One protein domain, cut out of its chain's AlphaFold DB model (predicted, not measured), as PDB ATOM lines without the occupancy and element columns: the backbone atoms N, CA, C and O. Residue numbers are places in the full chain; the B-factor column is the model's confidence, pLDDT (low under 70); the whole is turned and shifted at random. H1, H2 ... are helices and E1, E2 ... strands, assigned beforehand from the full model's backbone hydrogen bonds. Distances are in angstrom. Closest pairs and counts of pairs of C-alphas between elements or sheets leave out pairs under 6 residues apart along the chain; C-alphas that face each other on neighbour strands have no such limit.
ATOM      1  N   SER A  14      45.830   2.300 149.334       80.88
ATOM      2  CA  SER A  14      45.437   1.716 150.633       80.88
ATOM      3  C   SER A  14      44.191   0.823 150.569       80.88
ATOM      4  O   SER A  14      44.078  -0.093 151.377       80.88
ATOM      5  N   THR A  15      43.282   1.010 149.602       84.19
ATOM      6  CA  THR A  15      42.136   0.092 149.432       84.19
ATOM      7  C   THR A  15      42.500  -1.226 148.765       84.19
ATOM      8  O   THR A  15      41.747  -2.183 148.903       84.19
ATOM      9  N   ARG A  16      43.646  -1.293 148.075       85.81
ATOM     10  CA  ARG A  16      44.137  -2.522 147.430       85.81
ATOM     11  C   ARG A  16      44.792  -3.482 148.414       85.81
ATOM     12  O   ARG A  16      45.014  -4.635 148.081       85.81
ATOM     13  N   VAL A  17      45.152  -3.001 149.604       89.69
ATOM     14  CA  VAL A  17      45.786  -3.821 150.635       89.69
ATOM     15  C   VAL A  17      44.694  -4.497 151.466       89.69
ATOM     16  O   VAL A  17      43.912  -3.789 152.114       89.69
ATOM     17  N   PRO A  18      44.647  -5.844 151.511       92.19
ATOM     18  CA  PRO A  18      43.729  -6.561 152.380       92.19
ATOM     19  C   PRO A  18      43.861  -6.087 153.822       92.19
ATOM     20  O   PRO A  18      44.932  -6.173 154.424       92.19
ATOM     21  N   THR A  19      42.760  -5.605 154.386       92.12
ATOM     22  CA  THR A  19      42.715  -5.092 155.759       92.12
ATOM     23  C   THR A  19      41.672  -5.854 156.563       92.12
ATOM     24  O   THR A  19      40.565  -6.094 156.083       92.12
ATOM     25  N   ALA A  20      42.024  -6.269 157.781       92.75
ATOM     26  CA  ALA A  20      41.098  -6.973 158.660       92.75
ATOM     27  C   ALA A  20      39.916  -6.062 159.012       92.75
ATOM     28  O   ALA A  20      40.111  -4.907 159.386       92.75
ATOM     29  N   PHE A  21      38.699  -6.591 158.907       92.94
ATOM     30  CA  PHE A  21      37.484  -5.809 159.108       92.94
ATOM     31  C   PHE A  21      36.707  -6.245 160.344       92.94
ATOM     32  O   PHE A  21      36.451  -5.439 161.237       92.94
ATOM     33  N   ALA A  22      36.301  -7.510 160.391       92.06
ATOM     34  CA  ALA A  22      35.487  -8.029 161.477       92.06
ATOM     35  C   ALA A  22      35.604  -9.545 161.567       92.06
ATOM     36  O   ALA A  22      35.825 -10.224 160.571       92.06
ATOM     37  N   ARG A  23      35.381 -10.073 162.764       93.94
ATOM     38  CA  ARG A  23      35.148 -11.495 162.986       93.94
ATOM     39  C   ARG A  23      33.664 -11.688 163.262       93.94
ATOM     40  O   ARG A  23      33.104 -10.990 164.105       93.94
ATOM     41  N   LEU A  24      33.030 -12.575 162.510       91.88
ATOM     42  CA  LEU A  24      31.585 -12.743 162.483       91.88
ATOM     43  C   LEU A  24      31.219 -14.144 162.966       91.88
ATOM     44  O   LEU A  24      31.480 -15.124 162.275       91.88
ATOM     45  N   GLU A  25      30.589 -14.224 164.132       93.56
ATOM     46  CA  GLU A  25      29.965 -15.454 164.620       93.56
ATOM     47  C   GLU A  25      28.672 -15.695 163.837       93.56
ATOM     48  O   GLU A  25      27.763 -14.858 163.829       93.56
ATOM     49  N   CYS A  26      28.617 -16.809 163.114       92.06
ATOM     50  CA  CYS A  26      27.565 -17.082 162.152       92.06
ATOM     51  C   CYS A  26      26.539 -18.075 162.686       92.06
ATOM     52  O   CYS A  26      26.854 -18.994 163.437       92.06
ATOM     53  N   SER A  27      25.299 -17.952 162.213       91.00
ATOM     54  CA  SER A  27      24.240 -18.919 162.509       91.00
ATOM     55  C   SER A  27      24.498 -20.309 161.924       91.00
ATOM     56  O   SER A  27      23.827 -21.252 162.328       91.00
ATOM     57  N   CYS A  28      25.448 -20.457 160.992       90.38
ATOM     58  CA  CYS A  28      25.884 -21.773 160.519       90.38
ATOM     59  C   CYS A  28      26.741 -22.532 161.551       90.38
ATOM     60  O   CYS A  28      27.012 -23.708 161.343       90.38
ATOM     61  N   GLY A  29      27.138 -21.885 162.655       89.75
ATOM     62  CA  GLY A  29      27.969 -22.469 163.712       89.75
ATOM     63  C   GLY A  29      29.459 -22.144 163.592       89.75
ATOM     64  O   GLY A  29      30.200 -22.395 164.538       89.75
ATOM     65  N   ASP A  30      29.882 -21.541 162.479       92.19
ATOM     66  CA  ASP A  30      31.271 -21.152 162.236       92.19
ATOM     67  C   ASP A  30      31.533 -19.669 162.515       92.19
ATOM     68  O   ASP A  30      30.631 -18.850 162.720       92.19
ATOM     69  N   VAL A  31      32.818 -19.322 162.493       93.56
ATOM     70  CA  VAL A  31      33.305 -17.954 162.619       93.56
ATOM     71  C   VAL A  31      33.961 -17.531 161.310       93.56
ATOM     72  O   VAL A  31      34.963 -18.110 160.896       93.56
ATOM     73  N   HIS A  32      33.428 -16.483 160.686       94.25
ATOM     74  CA  HIS A  32      33.965 -15.935 159.442       94.25
ATOM     75  C   HIS A  32      34.898 -14.758 159.729       94.25
ATOM     76  O   HIS A  32      34.514 -13.779 160.376       94.25
ATOM     77  N   ASP A  33      36.126 -14.833 159.219       95.44
ATOM     78  CA  ASP A  33      37.074 -13.722 159.255       95.44
ATOM     79  C   ASP A  33      36.852 -12.828 158.028       95.44
ATOM     80  O   ASP A  33      37.228 -13.171 156.906       95.44
ATOM     81  N   LEU A  34      36.250 -11.663 158.244       95.56
ATOM     82  CA  LEU A  34      35.954 -10.687 157.202       95.56
ATOM     83  C   LEU A  34      37.090  -9.678 157.055       95.56
ATOM     84  O   LEU A  34      37.631  -9.152 158.035       95.56
ATOM     85  N   TRP A  35      37.412  -9.387 155.805       95.69
ATOM     86  CA  TRP A  35      38.455  -8.469 155.368       95.69
ATOM     87  C   TRP A  35      37.884  -7.501 154.331       95.69
ATOM     88  O   TRP A  35      36.816  -7.734 153.765       95.69
ATOM     89  N   THR A  36      38.586  -6.402 154.087       94.19
ATOM     90  CA  THR A  36      38.300  -5.500 152.969       94.19
ATOM     91  C   THR A  36      39.434  -5.496 151.965       94.19
ATOM     92  O   THR A  36      40.591  -5.373 152.369       94.19
ATOM     93  N   GLU A  37      39.095  -5.547 150.683       93.00
ATOM     94  CA  GLU A  37      40.021  -5.454 149.551       93.00
ATOM     95  C   GLU A  37      39.291  -4.811 148.363       93.00
ATOM     96  O   GLU A  37      38.112  -5.080 148.134       93.00
ATOM     97  N   ASP A  38      39.948  -3.897 147.649       90.38
ATOM     98  CA  ASP A  38      39.392  -3.133 146.520       90.38
ATOM     99  C   ASP A  38      38.055  -2.430 146.828       90.38
ATOM    100  O   ASP A  38      37.181  -2.246 145.976       90.38
ATOM    101  N   GLY A  39      37.872  -2.022 148.088       90.62
ATOM    102  CA  GLY A  39      36.634  -1.399 148.559       90.62
ATOM    103  C   GLY A  39      35.469  -2.376 148.777       90.62
ATOM    104  O   GLY A  39      34.362  -1.927 149.092       90.62
ATOM    105  N   ARG A  40      35.690  -3.681 148.574       92.44
ATOM    106  CA  ARG A  40      34.725  -4.771 148.764       92.44
ATOM    107  C   ARG A  40      34.917  -5.417 150.132       92.44
ATOM    108  O   ARG A  40      35.987  -5.335 150.728       92.44
ATOM    109  N   ILE A  41      33.872  -6.093 150.603       94.94
ATOM    110  CA  ILE A  41      33.976  -7.008 151.738       94.94
ATOM    111  C   ILE A  41      34.285  -8.412 151.221       94.94
ATOM    112  O   ILE A  41      33.640  -8.882 150.284       94.94
ATOM    113  N   CYS A  42      35.277  -9.051 151.824       95.50
ATOM    114  CA  CYS A  42      35.770 -10.368 151.453       95.50
ATOM    115  C   CYS A  42      35.779 -11.277 152.682       95.50
ATOM    116  O   CYS A  42      36.041 -10.832 153.801       95.50
ATOM    117  N   GLU A  43      35.529 -12.559 152.473       96.12
ATOM    118  CA  GLU A  43      35.816 -13.595 153.452       96.12
ATOM    119  C   GLU A  43      37.247 -14.088 153.236       96.12
ATOM    120  O   GLU A  43      37.636 -14.444 152.120       96.12
ATOM    121  N   ARG A  44      38.045 -14.111 154.307       95.31
ATOM    122  CA  ARG A  44      39.370 -14.723 154.268       95.31
ATOM    123  C   ARG A  44      39.231 -16.231 154.393       95.31
ATOM    124  O   ARG A  44      38.843 -16.733 155.444       95.31
ATOM    125  N   GLN A  45      39.682 -16.934 153.369       89.81
ATOM    126  CA  GLN A  45      39.822 -18.382 153.359       89.81
ATOM    127  C   GLN A  45      41.301 -18.758 153.399       89.81
ATOM    128  O   GLN A  45      42.147 -18.090 152.801       89.81
ATOM    129  N   ILE A  46      41.624 -19.805 154.149       87.06
ATOM    130  CA  ILE A  46      42.962 -20.396 154.167       87.06
ATOM    131  C   ILE A  46      42.866 -21.654 153.314       87.06
ATOM    132  O   ILE A  46      42.116 -22.563 153.657       87.06
ATOM    133  N   LEU A  47      43.565 -21.664 152.182       84.44
ATOM    134  CA  LEU A  47      43.593 -22.807 151.275       84.44
ATOM    135  C   LEU A  47      44.447 -23.935 151.867       84.44
ATOM    136  O   LEU A  47      45.288 -23.690 152.732       84.44
ATOM    137  N   ASP A  48      44.300 -25.153 151.346       82.25
ATOM    138  CA  ASP A  48      45.059 -26.330 151.804       82.25
ATOM    139  C   ASP A  48      46.587 -26.138 151.723       82.25
ATOM    140  O   ASP A  48      47.338 -26.715 152.505       82.25
ATOM    141  N   ALA A  49      47.053 -25.280 150.809       81.81
ATOM    142  CA  ALA A  49      48.460 -24.896 150.669       81.81
ATOM    143  C   ALA A  49      48.963 -23.932 151.771       81.81
ATOM    144  O   ALA A  49      50.146 -23.603 151.811       81.81
ATOM    145  N   GLY A  50      48.081 -23.458 152.656       81.81
ATOM    146  CA  GLY A  50      48.358 -22.432 153.668       81.81
ATOM    147  C   GLY A  50      48.226 -20.992 153.156       81.81
ATOM    148  O   GLY A  50      48.322 -20.047 153.946       81.81
ATOM    149  N   ASP A  51      47.970 -20.813 151.858       85.94
ATOM    150  CA  ASP A  51      47.811 -19.502 151.238       85.94
ATOM    151  C   ASP A  51      46.495 -18.835 151.645       85.94
ATOM    152  O   ASP A  51      45.439 -19.467 151.756       85.94
ATOM    153  N   ARG A  52      46.556 -17.516 151.851       86.69
ATOM    154  CA  ARG A  52      45.380 -16.698 152.159       86.69
ATOM    155  C   ARG A  52      44.699 -16.292 150.864       86.69
ATOM    156  O   ARG A  52      45.284 -15.570 150.061       86.69
ATOM    157  N   HIS A  53      43.448 -16.690 150.718       90.81
ATOM    158  CA  HIS A  53      42.590 -16.269 149.626       90.81
ATOM    159  C   HIS A  53      41.514 -15.316 150.148       90.81
ATOM    160  O   HIS A  53      40.836 -15.612 151.133       90.81
ATOM    161  N   MET A  54      41.377 -14.156 149.509       94.00
ATOM    162  CA  MET A  54      40.302 -13.209 149.793       94.00
ATOM    163  C   MET A  54      39.177 -13.472 148.804       94.00
ATOM    164  O   MET A  54      39.288 -13.121 147.633       94.00
ATOM    165  N   GLN A  55      38.100 -14.110 149.261       93.94
ATOM    166  CA  GLN A  55      36.936 -14.354 148.419       93.94
ATOM    167  C   GLN A  55      35.932 -13.206 148.590       93.94
ATOM    168  O   GLN A  55      35.409 -13.028 149.693       93.94
ATOM    169  N   PRO A  56      35.617 -12.425 147.539       94.19
ATOM    170  CA  PRO A  56      34.634 -11.353 147.641       94.19
ATOM    171  C   PRO A  56      33.258 -11.882 148.047       94.19
ATOM    172  O   PRO A  56      32.737 -12.820 147.442       94.19
ATOM    173  N   CYS A  57      32.644 -11.251 149.044       94.81
ATOM    174  CA  CYS A  57      31.294 -11.585 149.474       94.81
ATOM    175  C   CYS A  57      30.269 -11.031 148.470       94.81
ATOM    176  O   CYS A  57      30.260  -9.818 148.220       94.81
ATOM    177  N   PRO A  58      29.359 -11.862 147.930       93.38
ATOM    178  CA  PRO A  58      28.285 -11.387 147.067       93.38
ATOM    179  C   PRO A  58      27.403 -10.364 147.788       93.38
ATOM    180  O   PRO A  58      26.840 -10.647 148.847       93.38
ATOM    181  N   VAL A  59      27.273  -9.171 147.209       92.94
ATOM    182  CA  VAL A  59      26.457  -8.086 147.765       92.94
ATOM    183  C   VAL A  59      25.022  -8.223 147.270       92.94
ATOM    184  O   VAL A  59      24.771  -8.190 146.069       92.94
ATOM    185  N   ALA A  60      24.075  -8.328 148.199       91.62
ATOM    186  CA  ALA A  60      22.650  -8.383 147.893       91.62
ATOM    187  C   ALA A  60      22.063  -6.980 147.684       91.62
ATOM    188  O   ALA A  60      21.352  -6.734 146.712       91.62
ATOM    189  N   LYS A  61      22.350  -6.045 148.599       93.00
ATOM    190  CA  LYS A  61      21.909  -4.645 148.483       93.00
ATOM    191  C   LYS A  61      22.705  -3.703 149.376       93.00
ATOM    192  O   LYS A  61      23.205  -4.089 150.432       93.00
ATOM    193  N   ILE A  62      22.724  -2.436 148.979       93.94
ATOM    194  CA  ILE A  62      23.248  -1.313 149.760       93.94
ATOM    195  C   ILE A  62      22.122  -0.298 149.911       93.94
ATOM    196  O   ILE A  62      21.475   0.052 148.925       93.94
ATOM    197  N   TYR A  63      21.850   0.149 151.135       94.50
ATOM    198  CA  TYR A  63      20.715   1.032 151.395       94.50
ATOM    199  C   TYR A  63      20.943   1.975 152.583       94.50
ATOM    200  O   TYR A  63      21.623   1.612 153.551       94.50
ATOM    201  N   PRO A  64      20.349   3.179 152.543       95.06
ATOM    202  CA  PRO A  64      20.348   4.092 153.671       95.06
ATOM    203  C   PRO A  64      19.199   3.793 154.648       95.06
ATOM    204  O   PRO A  64      18.161   3.237 154.288       95.06
ATOM    205  N   ARG A  65      19.358   4.232 155.896       94.19
ATOM    206  CA  ARG A  65      18.276   4.427 156.867       94.19
ATOM    207  C   ARG A  65      18.412   5.791 157.526       94.19
ATOM    208  O   ARG A  65      19.475   6.096 158.066       94.19
ATOM    209  N   GLY A  66      17.331   6.565 157.501       94.00
ATOM    210  CA  GLY A  66      17.245   7.847 158.191       94.00
ATOM    211  C   GLY A  66      17.238   7.690 159.713       94.00
ATOM    212  O   GLY A  66      16.821   6.661 160.258       94.00
ATOM    213  N   ASN A  67      17.726   8.720 160.384       91.31
ATOM    214  CA  ASN A  67      17.695   8.904 161.827       91.31
ATOM    215  C   ASN A  67      16.791  10.095 162.167       91.31
ATOM    216  O   ASN A  67      16.389  10.851 161.288       91.31
ATOM    217  N   ALA A  68      16.481  10.273 163.453       91.56
ATOM    218  CA  ALA A  68      15.646  11.387 163.908       91.56
ATOM    219  C   ALA A  68      16.311  12.766 163.724       91.56
ATOM    220  O   ALA A  68      15.615  13.771 163.664       91.56
ATOM    221  N   ASP A  69      17.641  12.810 163.629       91.19
ATOM    222  CA  ASP A  69      18.450  14.022 163.449       91.19
ATOM    223  C   ASP A  69      18.703  14.372 161.969       91.19
ATOM    224  O   ASP A  69      19.665  15.072 161.664       91.19
ATOM    225  N   ASP A  70      17.890  13.839 161.047       88.38
ATOM    226  CA  ASP A  70      18.021  13.982 159.584       88.38
ATOM    227  C   ASP A  70      19.311  13.369 158.986       88.38
ATOM    228  O   ASP A  70      19.550  13.366 157.773       88.38
ATOM    229  N   SER A  71      20.151  12.748 159.821       90.69
ATOM    230  CA  SER A  71      21.311  12.000 159.353       90.69
ATOM    231  C   SER A  71      20.928  10.598 158.877       90.69
ATOM    232  O   SER A  71      19.899  10.029 159.237       90.69
ATOM    233  N   HIS A  72      21.792  10.000 158.063       91.69
ATOM    234  CA  HIS A  72      21.579   8.684 157.474       91.69
ATOM    235  C   HIS A  72      22.689   7.709 157.870       91.69
ATOM    236  O   HIS A  72      23.880   8.040 157.866       91.69
ATOM    237  N   ARG A  73      22.293   6.473 158.180       93.06
ATOM    238  CA  ARG A  73      23.176   5.304 158.329       93.06
ATOM    239  C   ARG A  73      23.130   4.484 157.057       93.06
ATOM    240  O   ARG A  73      22.053   4.305 156.497       93.06
ATOM    241  N   TRP A  74      24.266   3.953 156.633       94.56
ATOM    242  CA  TRP A  74      24.336   3.147 155.420       94.56
ATOM    243  C   TRP A  74      24.652   1.707 155.761       94.56
ATOM    244  O   TRP A  74      25.565   1.433 156.541       94.56
ATOM    245  N   TYR A  75      23.900   0.800 155.154       95.00
ATOM    246  CA  TYR A  75      24.022  -0.630 155.365       95.00
ATOM    247  C   TYR A  75      24.350  -1.337 154.061       95.00
ATOM    248  O   TYR A  75      23.872  -0.947 152.995       95.00
ATOM    249  N   ILE A  76      25.130  -2.404 154.185       95.38
ATOM    250  CA  ILE A  76      25.359  -3.397 153.143       95.38
ATOM    251  C   ILE A  76      24.858  -4.746 153.645       95.38
ATOM    252  O   ILE A  76      25.115  -5.125 154.792       95.38
ATOM    253  N   GLU A  77      24.120  -5.446 152.792       96.62
ATOM    254  CA  GLU A  77      23.770  -6.849 152.971       96.62
ATOM    255  C   GLU A  77      24.580  -7.692 151.994       96.62
ATOM    256  O   GLU A  77      24.604  -7.403 150.796       96.62
ATOM    257  N   PHE A  78      25.259  -8.709 152.514       95.56
ATOM    258  CA  PHE A  78      26.150  -9.582 151.757       95.56
ATOM    259  C   PHE A  78      26.036 -11.020 152.259       95.56
ATOM    260  O   PHE A  78      25.753 -11.240 153.435       95.56
ATOM    261  N   ALA A  79      26.258 -11.987 151.376       96.19
ATOM    262  CA  ALA A  79      26.348 -13.393 151.751       96.19
ATOM    263  C   ALA A  79      27.802 -13.766 152.064       96.19
ATOM    264  O   ALA A  79      28.710 -13.344 151.346       96.19
ATOM    265  N   THR A  80      28.037 -14.554 153.111       95.00
ATOM    266  CA  THR A  80      29.336 -15.208 153.322       95.00
ATOM    267  C   THR A  80      29.520 -16.308 152.270       95.00
ATOM    268  O   THR A  80      28.651 -17.171 152.149       95.00
ATOM    269  N   PRO A  81      30.602 -16.294 151.473       93.25
ATOM    270  CA  PRO A  81      30.800 -17.282 150.413       93.25
ATOM    271  C   PRO A  81      30.825 -18.737 150.892       93.25
ATOM    272  O   PRO A  81      30.298 -19.606 150.201       93.25
ATOM    273  N   SER A  82      31.398 -19.002 152.067       91.81
ATOM    274  CA  SER A  82      31.538 -20.353 152.622       91.81
ATOM    275  C   SER A  82      30.214 -21.036 152.980       91.81
ATOM    276  O   SER A  82      30.084 -22.242 152.781       91.81
ATOM    277  N   CYS A  83      29.224 -20.298 153.496       93.12
ATOM    278  CA  CYS A  83      27.969 -20.885 153.991       93.12
ATOM    279  C   CYS A  83      26.691 -20.256 153.416       93.12
ATOM    280  O   CYS A  83      25.592 -20.742 153.681       93.12
ATOM    281  N   GLY A  84      26.800 -19.177 152.640       94.00
ATOM    282  CA  GLY A  84      25.672 -18.486 152.010       94.00
ATOM    283  C   GLY A  84      24.797 -17.670 152.966       94.00
ATOM    284  O   GLY A  84      23.799 -17.094 152.529       94.00
ATOM    285  N   THR A  85      25.143 -17.589 154.255       94.69
ATOM    286  CA  THR A  85      24.357 -16.828 155.235       94.69
ATOM    287  C   THR A  85      24.441 -15.337 154.919       94.69
ATOM    288  O   THR A  85      25.515 -14.793 154.666       94.69
ATOM    289  N   VAL A  86      23.291 -14.659 154.920       95.69
ATOM    290  CA  VAL A  86      23.224 -13.222 154.639       95.69
ATOM    291  C   VAL A  86      23.439 -12.433 155.921       95.69
ATOM    292  O   VAL A  86      22.684 -12.547 156.886       95.69
ATOM    293  N   HIS A  87      24.441 -11.568 155.891       95.12
ATOM    294  CA  HIS A  87      24.785 -10.671 156.977       95.12
ATOM    295  C   HIS A  87      24.563  -9.226 156.576       95.12
ATOM    296  O   HIS A  87      24.614  -8.849 155.406       95.12
ATOM    297  N   ARG A  88      24.335  -8.395 157.591       95.19
ATOM    298  CA  ARG A  88      24.165  -6.956 157.442       95.19
ATOM    299  C   ARG A  88      25.190  -6.237 158.295       95.19
ATOM    300  O   ARG A  88      25.218  -6.429 159.508       95.19
ATOM    301  N   THR A  89      25.946  -5.329 157.692       93.75
ATOM    302  CA  THR A  89      26.844  -4.432 158.430       93.75
ATOM    303  C   THR A  89      26.671  -2.987 157.990       93.75
ATOM    304  O   THR A  89      26.076  -2.701 156.949       93.75
ATOM    305  N   ARG A  90      27.158  -2.059 158.813       93.25
ATOM    306  CA  ARG A  90      27.233  -0.641 158.449       93.25
ATOM    307  C   ARG A  90      28.470  -0.391 157.605       93.25
ATOM    308  O   ARG A  90      29.509  -0.990 157.877       93.25
ATOM    309  N   ILE A  91      28.353   0.514 156.639       92.44
ATOM    310  CA  ILE A  91      29.461   0.975 155.780       92.44
ATOM    311  C   ILE A  91      29.813   2.448 156.007       92.44
ATOM    312  O   ILE A  91      30.835   2.924 155.528       92.44
ATOM    313  N   ASP A  92      28.994   3.178 156.766       90.81
ATOM    314  CA  ASP A  92      29.342   4.515 157.233       90.81
ATOM    315  C   ASP A  92      30.239   4.453 158.477       90.81
ATOM    316  O   ASP A  92      30.087   3.557 159.305       90.81
ATOM    317  N   THR A  93      31.138   5.430 158.633       88.50
ATOM    318  CA  THR A  93      32.037   5.525 159.794       88.50
ATOM    319  C   THR A  93      31.260   5.536 161.114       88.50
ATOM    320  O   THR A  93      30.331   6.334 161.306       88.50
ATOM    321  N   THR A  94      31.669   4.661 162.030       88.81
ATOM    322  CA  THR A  94      31.140   4.513 163.392       88.81
ATOM    323  C   THR A  94      32.108   5.078 164.437       88.81
ATOM    324  O   THR A  94      33.250   5.410 164.125       88.81
ATOM    325  N   ASP A  95      31.673   5.187 165.692       88.69
ATOM    326  CA  ASP A  95      32.539   5.684 166.772       88.69
ATOM    327  C   ASP A  95      33.668   4.700 167.114       88.69
ATOM    328  O   ASP A  95      34.779   5.125 167.420       88.69
ATOM    329  N   ALA A  96      33.418   3.393 166.974       87.19
ATOM    330  CA  ALA A  96      34.448   2.364 167.111       87.19
ATOM    331  C   ALA A  96      35.524   2.489 166.023       87.19
ATOM    332  O   ALA A  96      36.708   2.351 166.299       87.19
ATOM    333  N   ASP A  97      35.120   2.822 164.794       89.06
ATOM    334  CA  ASP A  97      36.064   3.069 163.703       89.06
ATOM    335  C   ASP A  97      36.954   4.290 164.003       89.06
ATOM    336  O   ASP A  97      38.157   4.276 163.750       89.06
ATOM    337  N   ARG A  98      36.382   5.346 164.603       87.38
ATOM    338  CA  ARG A  98      37.142   6.538 165.017       87.38
ATOM    339  C   ARG A  98      38.148   6.229 166.122       87.38
ATOM    340  O   ARG A  98      39.234   6.799 166.098       87.38
ATOM    341  N   SER A  99      37.807   5.363 167.076       89.06
ATOM    342  CA  SER A  99      38.701   5.037 168.193       89.06
ATOM    343  C   SER A  99      39.884   4.165 167.776       89.06
ATOM    344  O   SER A  99      40.965   4.315 168.341       89.06
ATOM    345  N   CYS A 100      39.718   3.300 166.770       86.00
ATOM    346  CA  CYS A 100      40.807   2.486 166.220       86.00
ATOM    347  C   CYS A 100      41.496   3.104 164.990       86.00
ATOM    348  O   CYS A 100      42.431   2.510 164.458       86.00
ATOM    349  N   GLY A 101      41.056   4.284 164.535       85.25
ATOM    350  CA  GLY A 101      41.612   4.964 163.361       85.25
ATOM    351  C   GLY A 101      41.292   4.282 162.025       85.25
ATOM    352  O   GLY A 101      41.941   4.569 161.022       85.25
ATOM    353  N   TYR A 102      40.306   3.386 161.987       85.12
ATOM    354  CA  TYR A 102      39.918   2.667 160.778       85.12
ATOM    355  C   TYR A 102      38.967   3.509 159.924       85.12
ATOM    356  O   TYR A 102      37.864   3.852 160.346       85.12
ATOM    357  N   ASN A 103      39.335   3.829 158.683       87.69
ATOM    358  CA  ASN A 103      38.440   4.572 157.798       87.69
ATOM    359  C   ASN A 103      37.483   3.638 157.046       87.69
ATOM    360  O   ASN A 103      37.668   3.322 155.873       87.69
ATOM    361  N   ARG A 104      36.412   3.205 157.716       90.88
ATOM    362  CA  ARG A 104      35.443   2.266 157.129       90.88
ATOM    363  C   ARG A 104      34.893   2.703 155.771       90.88
ATOM    364  O   ARG A 104      34.787   1.873 154.882       90.88
ATOM    365  N   ALA A 105      34.552   3.979 155.605       87.62
ATOM    366  CA  ALA A 105      33.957   4.485 154.366       87.62
ATOM    367  C   ALA A 105      34.940   4.492 153.176       87.62
ATOM    368  O   ALA A 105      34.515   4.572 152.025       87.62
ATOM    369  N   GLU A 106      36.244   4.423 153.450       86.25
ATOM    370  CA  GLU A 106      37.305   4.281 152.450       86.25
ATOM    371  C   GLU A 106      37.445   2.820 152.005       86.25
ATOM    372  O   GLU A 106      37.485   2.535 150.804       86.25
ATOM    373  N   HIS A 107      37.440   1.902 152.978       90.19
ATOM    374  CA  HIS A 107      37.614   0.462 152.782       90.19
ATOM    375  C   HIS A 107      36.338  -0.286 152.362       90.19
ATOM    376  O   HIS A 107      36.432  -1.348 151.756       90.19
ATOM    377  N   LEU A 108      35.150   0.251 152.655       91.56
ATOM    378  CA  LEU A 108      33.854  -0.287 152.236       91.56
ATOM    379  C   LEU A 108      33.105   0.744 151.405       91.56
ATOM    380  O   LEU A 108      32.544   1.714 151.922       91.56
ATOM    381  N   ARG A 109      33.078   0.515 150.095       90.06
ATOM    382  CA  ARG A 109      32.531   1.466 149.129       90.06
ATOM    383  C   ARG A 109      31.113   1.092 148.729       90.06
ATOM    384  O   ARG A 109      30.761  -0.076 148.606       90.06
ATOM    385  N   GLN A 110      30.297   2.113 148.480       90.81
ATOM    386  CA  GLN A 110      28.931   1.932 147.976       90.81
ATOM    387  C   GLN A 110      28.909   1.446 146.523       90.81
ATOM    388  O   GLN A 110      28.011   0.719 146.108       90.81
ATOM    389  N   HIS A 111      29.914   1.857 145.757       89.19
ATOM    390  CA  HIS A 111      30.122   1.446 144.383       89.19
ATOM    391  C   HIS A 111      31.567   1.005 144.233       89.19
ATOM    392  O   HIS A 111      32.496   1.786 144.440       89.19
ATOM    393  N   VAL A 112      31.729  -0.263 143.890       88.44
ATOM    394  CA  VAL A 112      33.015  -0.908 143.654       88.44
ATOM    395  C   VAL A 112      33.127  -1.226 142.177       88.44
ATOM    396  O   VAL A 112      32.116  -1.469 141.517       88.44
ATOM    397  N   LYS A 113      34.356  -1.237 141.671       85.19
ATOM    398  CA  LYS A 113      34.648  -1.802 140.356       85.19
ATOM    399  C   LYS A 113      34.227  -3.270 140.348       85.19
ATOM    400  O   LYS A 113      34.480  -3.934 141.353       85.19
ATOM    401  N   THR A 114      33.636  -3.779 139.271       80.38
ATOM    402  CA  THR A 114      33.298  -5.207 139.110       80.38
ATOM    403  C   THR A 114      34.016  -5.808 137.910       80.38
ATOM    404  O   THR A 114      34.427  -5.108 136.984       80.38
ATOM    405  N   ASP A 115      34.209  -7.123 137.932       80.69
ATOM    406  CA  ASP A 115      35.021  -7.808 136.920       80.69
ATOM    407  C   ASP A 115      34.288  -7.865 135.569       80.69
ATOM    408  O   ASP A 115      34.906  -7.781 134.508       80.69
ATOM    409  N   ASP A 116      32.954  -7.907 135.612       82.00
ATOM    410  CA  ASP A 116      32.048  -7.874 134.459       82.00
ATOM    411  C   ASP A 116      31.901  -6.482 133.814       82.00
ATOM    412  O   ASP A 116      31.227  -6.342 132.792       82.00
ATOM    413  N   ARG A 117      32.528  -5.446 134.391       77.44
ATOM    414  CA  ARG A 117      32.433  -4.034 133.977       77.44
ATOM    415  C   ARG A 117      31.004  -3.477 133.916       77.44
ATOM    416  O   ARG A 117      30.760  -2.470 133.247       77.44
ATOM    417  N   GLY A 118      30.055  -4.111 134.603       78.88
ATOM    418  CA  GLY A 118      28.649  -3.701 134.639       78.88
ATOM    419  C   GLY A 118      28.311  -2.715 135.760       78.88
ATOM    420  O   GLY A 118      27.209  -2.158 135.778       78.88
ATOM    421  N   SER A 119      29.228  -2.488 136.707       83.19
ATOM    422  CA  SER A 119      28.956  -1.684 137.901       83.19
ATOM    423  C   SER A 119      28.729  -0.195 137.616       83.19
ATOM    424  O   SER A 119      29.160   0.364 136.606       83.19
ATOM    425  N   VAL A 120      28.103   0.497 138.579       85.56
ATOM    426  CA  VAL A 120      28.035   1.972 138.592       85.56
ATOM    427  C   VAL A 120      29.439   2.581 138.547       85.56
ATOM    428  O   VAL A 120      29.647   3.574 137.857       85.56
ATOM    429  N   TYR A 121      30.413   1.963 139.227       86.06
ATOM    430  CA  TYR A 121      31.802   2.410 139.186       86.06
ATOM    431  C   TYR A 121      32.362   2.346 137.763       86.06
ATOM    432  O   TYR A 121      32.897   3.337 137.284       86.06
ATOM    433  N   ASP A 122      32.210   1.221 137.062       82.56
ATOM    434  CA  ASP A 122      32.714   1.059 135.693       82.56
ATOM    435  C   ASP A 122      31.990   1.970 134.700       82.56
ATOM    436  O   ASP A 122      32.594   2.483 133.763       82.56
ATOM    437  N   ARG A 123      30.709   2.258 134.924       81.06
ATOM    438  CA  ARG A 123      29.970   3.211 134.090       81.06
ATOM    439  C   ARG A 123      30.436   4.654 134.267       81.06
ATOM    440  O   ARG A 123      30.443   5.393 133.288       81.06
ATOM    441  N   CYS A 124      30.796   5.049 135.485       79.69
ATOM    442  CA  CYS A 124      31.201   6.419 135.798       79.69
ATOM    443  C   CYS A 124      32.711   6.661 135.640       79.69
ATOM    444  O   CYS A 124      33.108   7.729 135.197       79.69
ATOM    445  N   TYR A 125      33.561   5.688 135.980       74.75
ATOM    446  CA  TYR A 125      35.026   5.794 135.896       74.75
ATOM    447  C   TYR A 125      35.660   4.942 134.793       74.75
ATOM    448  O   TYR A 125      36.852   5.087 134.527       74.75
ATOM    449  N   GLY A 126      34.920   4.036 134.151       66.44
ATOM    450  CA  GLY A 126      35.448   3.236 133.039       66.44
ATOM    451  C   GLY A 126      35.635   4.036 131.751       66.44
ATOM    452  O   GLY A 126      36.336   3.579 130.850       66.44
TER     453      GLY A 126
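What this domain is: This is residues 14 to 126 of the 184 residues of an uncharacterized protein of Mycobacteroides sp. H092 (UniProt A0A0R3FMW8). Two antiparallel sheets are set next to each other, a strongly twisted one of E1 to E4 and a smaller one of E5 to E7, joined where E4 runs on into E5 at 64 degrees. Their hairpins E3-E4 and E5-E6 reach to opposite ends of the longest axis, while three short helices come last: H2 only grazes the first sheet, H1 lies farther out, close to H2 and on neither sheet, and H3 follows a long link, away from both sheets. The printed part has 113 residues, with seven named strands first and three named helices after them, in the order E1 E2 E3 E4 E5 E6 E7 H1 H2 H3; the class is mixed, helices and strands. The sheets' orders are E1 - E2 - E3 - E4 and E5 - E6 - E7. The whole is compact, with a radius of gyration of the C-alphas of 14.7 A and spans of 49 by 35 by 27 A.

Where its parts are: Start at C-alpha 19, at (42.715, -5.092, 155.759), where E1 begins; it runs through residues 19 to 25 for 18.7 A. E2, residues 31 to 37, covers 19.3 A, and E3, residues 40 to 46, covers 18.5 A. E4 is residues 52 to 56, 12.8 A long. Now look for C-alpha 59 at (26.457, -8.086, 147.765), where E5 begins; it takes residues 59 to 66, 21.2 A. E6, residues 72 to 79, measures 23.3 A, and E7, residues 86 to 90, measures 13.7 A. The helices are H1, residues 95 to 100, 8.9 A; H2, residues 104 to 107, 5.2 A; and H3, residues 120 to 125, 8.4 A, ending at C-alpha 125, at (35.026, 5.794, 135.896).

How they stand to each other: Begin with E1 to E4, a meander, each strand the antiparallel neighbour of the one before. The hairpin of E1 and E2 has directions 156 degrees apart; look at N 21 and O 34, 2.9 A. In the hairpin of E2 and E3, at 127 degrees, N 35 and O 42 are 2.8 A apart. In the hairpin of E3 and E4, at 145 degrees, find N 45 and O 53, 2.8 A. From edge to edge of this sheet the strands' lines turn by 103 degrees. E4 runs on into E5 across a break of 2 residues, and E5, E6 and E7 form the second meander. E5 and E6, a hairpin at 161 degrees, have N 65 and O 73 within hydrogen-bond range at 2.8 A; E6 and E7, a hairpin at 153 degrees, have N 87 and O 78 at 2.8 A. Between the sheets, E3 and E6 are near each other, with 6 pairs of C-alphas within 10 A, and the other pairs of strands are apart. H2 is on the first sheet but only grazes it, with residues 104 to 107; its closest C-alphas to E2 are those of Thr 36 and His 107, 6.0 A. H1 and H2 are close but not clearly touching, with the C-alphas of Asp 97 and Arg 104 at 6.7 A. H1 and H3 are on neither sheet, and H3 is apart from H1 and H2. In H1 and H3 every O i to N i+4 pair is within hydrogen-bond range; H2 is too short for such a pair.

The domain as a whole: The two C-alphas farthest apart are those of Ala 49 and Asp 69, 50.8 A. The printed part has no cut. The link from H2 to H3, residues 108 to 119, is long; E6 to E7 is a short link, and the others are tight. Mean pLDDT of the printed part is 90.0, and residue 126 alone is under 70.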